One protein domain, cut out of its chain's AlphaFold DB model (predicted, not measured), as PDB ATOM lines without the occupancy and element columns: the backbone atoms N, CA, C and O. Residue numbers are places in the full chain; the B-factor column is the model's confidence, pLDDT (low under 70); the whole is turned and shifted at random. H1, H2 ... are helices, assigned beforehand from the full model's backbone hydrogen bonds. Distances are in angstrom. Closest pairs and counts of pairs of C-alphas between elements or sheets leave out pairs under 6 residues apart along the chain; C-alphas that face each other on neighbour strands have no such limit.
ATOM      1  N   SER A 283     -56.720 -11.268  40.049       85.75
ATOM      2  CA  SER A 283     -55.595 -11.150  40.987       85.75
ATOM      3  C   SER A 283     -56.030 -10.608  42.349       85.75
ATOM      4  O   SER A 283     -55.575 -11.130  43.361       85.75
ATOM      5  N   GLN A 284     -56.967  -9.651  42.377       88.38
ATOM      6  CA  GLN A 284     -57.530  -9.057  43.598       88.38
ATOM      7  C   GLN A 284     -58.199 -10.064  44.542       88.38
ATOM      8  O   GLN A 284     -58.312  -9.800  45.735       88.38
ATOM      9  N   ASP A 285     -58.633 -11.208  44.014       88.50
ATOM     10  CA  ASP A 285     -59.255 -12.250  44.813       88.50
ATOM     11  C   ASP A 285     -58.190 -13.195  45.373       88.50
ATOM     12  O   ASP A 285     -58.492 -13.963  46.267       88.50
ATOM     13  N   THR A 286     -56.954 -13.188  44.880       89.50
ATOM     14  CA  THR A 286     -55.908 -14.139  45.291       89.50
ATOM     15  C   THR A 286     -55.141 -13.683  46.534       89.50
ATOM     16  O   THR A 286     -55.146 -12.504  46.881       89.50
ATOM     17  N   THR A 287     -54.382 -14.601  47.146       89.25
ATOM     18  CA  THR A 287     -53.459 -14.276  48.249       89.25
ATOM     19  C   THR A 287     -52.439 -13.203  47.862       89.25
ATOM     20  O   THR A 287     -52.119 -12.343  48.677       89.25
ATOM     21  N   VAL A 288     -51.969 -13.203  46.610       89.38
ATOM     22  CA  VAL A 288     -51.096 -12.149  46.070       89.38
ATOM     23  C   VAL A 288     -51.822 -10.805  46.038       89.38
ATOM     24  O   VAL A 288     -51.257  -9.804  46.463       89.38
ATOM     25  N   GLY A 289     -53.086 -10.779  45.606       90.50
ATOM     26  CA  GLY A 289     -53.903  -9.563  45.604       90.50
ATOM     27  C   GLY A 289     -54.149  -8.998  46.999       90.50
ATOM     28  O   GLY A 289     -54.106  -7.784  47.177       90.50
ATOM     29  N   LEU A 290     -54.344  -9.860  48.001       91.00
ATOM     30  CA  LEU A 290     -54.453  -9.438  49.398       91.00
ATOM     31  C   LEU A 290     -53.152  -8.790  49.900       91.00
ATOM     32  O   LEU A 290     -53.195  -7.733  50.533       91.00
ATOM     33  N   ILE A 291     -51.999  -9.395  49.598       89.94
ATOM     34  CA  ILE A 291     -50.687  -8.835  49.958       89.94
ATOM     35  C   ILE A 291     -50.482  -7.491  49.250       89.94
ATOM     36  O   ILE A 291     -50.150  -6.505  49.901       89.94
ATOM     37  N   ASP A 292     -50.751  -7.416  47.947       91.06
ATOM     38  CA  ASP A 292     -50.637  -6.189  47.153       91.06
ATOM     39  C   ASP A 292     -51.527  -5.057  47.697       91.06
ATOM     40  O   ASP A 292     -51.073  -3.928  47.892       91.06
ATOM     41  N   ALA A 293     -52.788  -5.361  48.025       90.12
ATOM     42  CA  ALA A 293     -53.707  -4.408  48.641       90.12
ATOM     43  C   ALA A 293     -53.201  -3.924  50.009       90.12
ATOM     44  O   ALA A 293     -53.288  -2.731  50.312       90.12
ATOM     45  N   THR A 294     -52.618  -4.825  50.807       89.38
ATOM     46  CA  THR A 294     -51.990  -4.475  52.090       89.38
ATOM     47  C   THR A 294     -50.838  -3.496  51.870       89.38
ATOM     48  O   THR A 294     -50.835  -2.420  52.473       89.38
ATOM     49  N   LEU A 295     -49.909  -3.817  50.962       89.31
ATOM     50  CA  LEU A 295     -48.754  -2.977  50.625       89.31
ATOM     51  C   LEU A 295     -49.171  -1.584  50.137       89.31
ATOM     52  O   LEU A 295     -48.557  -0.591  50.516       89.31
ATOM     53  N   LYS A 296     -50.236  -1.487  49.334       89.94
ATOM     54  CA  LYS A 296     -50.782  -0.202  48.857       89.94
ATOM     55  C   LYS A 296     -51.441   0.623  49.958       89.94
ATOM     56  O   LYS A 296     -51.452   1.847  49.875       89.94
ATOM     57  N   SER A 297     -52.035  -0.035  50.953       88.81
ATOM     58  CA  SER A 297     -52.758   0.633  52.041       88.81
ATOM     59  C   SER A 297     -51.853   1.122  53.172       88.81
ATOM     60  O   SER A 297     -52.237   2.020  53.925       88.81
ATOM     61  N   ALA A 298     -50.663   0.536  53.315       86.88
ATOM     62  CA  ALA A 298     -49.741   0.897  54.376       86.88
ATOM     63  C   ALA A 298     -49.136   2.289  54.132       86.88
ATOM     64  O   ALA A 298     -48.666   2.616  53.047       86.88
ATOM     65  N   THR A 299     -49.166   3.127  55.171       84.44
ATOM     66  CA  THR A 299     -48.792   4.552  55.094       84.44
ATOM     67  C   THR A 299     -47.479   4.888  55.796       84.44
ATOM     68  O   THR A 299     -47.002   6.011  55.670       84.44
ATOM     69  N   HIS A 300     -46.916   3.947  56.561       83.50
ATOM     70  CA  HIS A 300     -45.751   4.193  57.419       83.50
ATOM     71  C   HIS A 300     -44.629   3.174  57.202       83.50
ATOM     72  O   HIS A 300     -43.521   3.553  56.836       83.50
ATOM     73  N   ARG A 301     -44.893   1.886  57.451       84.19
ATOM     74  CA  ARG A 301     -43.892   0.815  57.381       84.19
ATOM     75  C   ARG A 301     -44.558  -0.510  57.031       84.19
ATOM     76  O   ARG A 301     -45.654  -0.785  57.513       84.19
ATOM     77  N   VAL A 302     -43.869  -1.320  56.234       83.62
ATOM     78  CA  VAL A 302     -44.153  -2.744  56.051       83.62
ATOM     79  C   VAL A 302     -42.864  -3.505  56.323       83.62
ATOM     80  O   VAL A 302     -41.836  -3.205  55.721       83.62
ATOM     81  N   ASP A 303     -42.936  -4.496  57.204       84.50
ATOM     82  CA  ASP A 303     -41.878  -5.481  57.396       84.50
ATOM     83  C   ASP A 303     -42.292  -6.777  56.697       84.50
ATOM     84  O   ASP A 303     -43.318  -7.370  57.030       84.50
ATOM     85  N   LEU A 304     -41.509  -7.200  55.704       83.25
ATOM     86  CA  LEU A 304     -41.789  -8.386  54.901       83.25
ATOM     87  C   LEU A 304     -40.588  -9.333  54.932       83.25
ATOM     88  O   LEU A 304     -39.489  -8.964  54.525       83.25
ATOM     89  N   GLY A 305     -40.823 -10.567  55.378       81.31
ATOM     90  CA  GLY A 305     -39.888 -11.678  55.236       81.31
ATOM     91  C   GLY A 305     -40.366 -12.619  54.137       81.31
ATOM     92  O   GLY A 305     -41.472 -13.147  54.219       81.31
ATOM     93  N   ALA A 306     -39.550 -12.829  53.107       83.69
ATOM     94  CA  ALA A 306     -39.843 -13.767  52.029       83.69
ATOM     95  C   ALA A 306     -38.550 -14.417  51.534       83.69
ATOM     96  O   ALA A 306     -37.524 -13.749  51.419       83.69
ATOM     97  N   PHE A 307     -38.614 -15.706  51.196       80.75
ATOM     98  CA  PHE A 307     -37.496 -16.389  50.542       80.75
ATOM     99  C   PHE A 307     -37.274 -15.855  49.121       80.75
ATOM    100  O   PHE A 307     -36.145 -15.635  48.691       80.75
ATOM    101  N   VAL A 308     -38.368 -15.618  48.391       84.88
ATOM    102  CA  VAL A 308     -38.350 -15.044  47.046       84.88
ATOM    103  C   VAL A 308     -39.647 -14.279  46.781       84.88
ATOM    104  O   VAL A 308     -40.725 -14.721  47.177       84.88
ATOM    105  N   ILE A 309     -39.544 -13.145  46.085       85.94
ATOM    106  CA  ILE A 309     -40.683 -12.398  45.538       85.94
ATOM    107  C   ILE A 309     -40.481 -12.327  44.028       85.94
ATOM    108  O   ILE A 309     -39.531 -11.708  43.554       85.94
ATOM    109  N   THR A 310     -41.346 -13.000  43.274       86.88
ATOM    110  CA  THR A 310     -41.282 -13.051  41.803       86.88
ATOM    111  C   THR A 310     -42.527 -12.498  41.121       86.88
ATOM    112  O   THR A 310     -42.529 -12.347  39.902       86.88
ATOM    113  N   ASP A 311     -43.587 -12.204  41.879       88.88
ATOM    114  CA  ASP A 311     -44.813 -11.654  41.313       88.88
ATOM    115  C   ASP A 311     -44.627 -10.175  40.958       88.88
ATOM    116  O   ASP A 311     -44.305  -9.354  41.821       88.88
ATOM    117  N   ALA A 312     -44.849  -9.849  39.683       88.38
ATOM    118  CA  ALA A 312     -44.627  -8.510  39.152       88.38
ATOM    119  C   ALA A 312     -45.485  -7.445  39.855       88.38
ATOM    120  O   ALA A 312     -45.018  -6.332  40.074       88.38
ATOM    121  N   SER A 313     -46.715  -7.785  40.262       87.50
ATOM    122  CA  SER A 313     -47.599  -6.819  40.925       87.50
ATOM    123  C   SER A 313     -47.051  -6.382  42.281       87.50
ATOM    124  O   SER A 313     -47.065  -5.194  42.600       87.50
ATOM    125  N   LEU A 314     -46.480  -7.323  43.039       89.88
ATOM    126  CA  LEU A 314     -45.847  -7.032  44.321       89.88
ATOM    127  C   LEU A 314     -44.581  -6.198  44.130       89.88
ATOM    128  O   LEU A 314     -44.391  -5.210  44.840       89.88
ATOM    129  N   THR A 315     -43.734  -6.552  43.156       89.75
ATOM    130  CA  THR A 315     -42.503  -5.794  42.887       89.75
ATOM    131  C   THR A 315     -42.790  -4.377  42.404       89.75
ATOM    132  O   THR A 315     -42.104  -3.449  42.829       89.75
ATOM    133  N   ASP A 316     -43.822  -4.187  41.578       91.19
ATOM    134  CA  ASP A 316     -44.240  -2.867  41.101       91.19
ATOM    135  C   ASP A 316     -44.731  -2.002  42.267       91.19
ATOM    136  O   ASP A 316     -44.278  -0.870  42.437       91.19
ATOM    137  N   THR A 317     -45.599  -2.544  43.127       90.31
ATOM    138  CA  THR A 317     -46.107  -1.836  44.310       90.31
ATOM    139  C   THR A 317     -44.996  -1.467  45.286       90.31
ATOM    140  O   THR A 317     -44.953  -0.332  45.761       90.31
ATOM    141  N   MET A 318     -44.067  -2.385  45.563       88.50
ATOM    142  CA  MET A 318     -42.907  -2.104  46.412       88.50
ATOM    143  C   MET A 318     -41.980  -1.055  45.783       88.50
ATOM    144  O   MET A 318     -41.423  -0.233  46.499       88.50
ATOM    145  N   GLY A 319     -41.843  -1.036  44.453       86.94
ATOM    146  CA  GLY A 319     -41.046  -0.038  43.734       86.94
ATOM    147  C   GLY A 319     -41.618   1.383  43.786       86.94
ATOM    148  O   GLY A 319     -40.876   2.343  43.581       86.94
ATOM    149  N   LEU A 320     -42.915   1.533  44.075       85.50
ATOM    150  CA  LEU A 320     -43.572   2.831  44.262       85.50
ATOM    151  C   LEU A 320     -43.390   3.405  45.669       85.50
ATOM    152  O   LEU A 320     -43.624   4.599  45.868       85.50
ATOM    153  N   TRP A 321     -43.000   2.582  46.645       80.81
ATOM    154  CA  TRP A 321     -42.663   3.094  47.966       80.81
ATOM    155  C   TRP A 321     -41.433   3.996  47.829       80.81
ATOM    156  O   TRP A 321     -40.453   3.583  47.201       80.81
ATOM    157  N   PRO A 322     -41.460   5.233  48.367       67.62
ATOM    158  CA  PRO A 322     -40.293   6.097  48.324       67.62
ATOM    159  C   PRO A 322     -39.096   5.313  48.859       67.62
ATOM    160  O   PRO A 322     -39.220   4.645  49.885       67.62
ATOM    161  N   GLN A 323     -37.946   5.384  48.185       56.50
ATOM    162  CA  GLN A 323     -36.699   4.919  48.784       56.50
ATOM    163  C   GLN A 323     -36.392   5.857  49.954       56.50
ATOM    164  O   GLN A 323     -35.738   6.885  49.790       56.50
ATOM    165  N   VAL A 324     -36.974   5.568  51.116       47.19
ATOM    166  CA  VAL A 324     -36.683   6.281  52.352       47.19
ATOM    167  C   VAL A 324     -35.318   5.770  52.795       47.19
ATOM    168  O   VAL A 324     -35.195   4.628  53.238       47.19
ATOM    169  N   GLY A 325     -34.292   6.581  52.528       40.41
ATOM    170  CA  GLY A 325     -32.938   6.381  53.045       40.41
ATOM    171  C   GLY A 325     -32.855   6.556  54.552       40.41
ATOM    172  O   GLY A 325     -33.756   7.210  55.130       40.41
TER     173      GLY A 325
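Overview. This is residues 283 to 325 of the 325 residues of a protein of Burkholderiales bacterium (UniProt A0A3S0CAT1). Two short helices, H1 and H2, lie side by side and run the same way, with a wide loop, residues 298 to 311, leading back from the end of H1 to the beginning of H2. Residues 305 to 310 of this loop stick out from the helix pair, and a short tail without a named element follows H2. The printed part has 43 residues with two named helices, H1 then H2, and no named strand; the class is all helix, though under half of the residues, 20 of the 43, are in named elements. The whole is compact, with a radius of gyration of the C-alphas of 10.4 A, and spans 32 by 22 by 16 A.

Arrangement. H1, residues 287 to 297, touches H2, residues 312 to 320, with 8 pairs of C-alphas within 8 A. Their closest C-alphas are those of Asp 292 and Leu 314, 5.6 A apart. The lines of H1 and H2 stand at a shallow tilt of 11 degrees, and the two run the same way. Their centres are 10.2 A apart. In H1 and H2 every O i to N i+4 pair is within hydrogen-bond range.

Along the chain. H1 begins at C-alpha 287, at (-53.459, -14.276, 48.249), and is 15.4 A long from first to last C-alpha. H2 begins at C-alpha 312, at (-44.627, -8.510, 39.152), and ends at C-alpha 320, at (-43.572, 2.831, 44.262), a length of 12.5 A.

Size, cuts and confidence. The C-alphas of Asp 285 and Gly 325, the two farthest apart, are 33.3 A from each other. The link from H1 to H2 is long, with 14 residues, and its residues 305 to 310 stand free. The printed part has no cut and ends at residue 325, the chain's last residue. The mean pLDDT of the printed part is 84.0, and residues 322 to 325 are under 70.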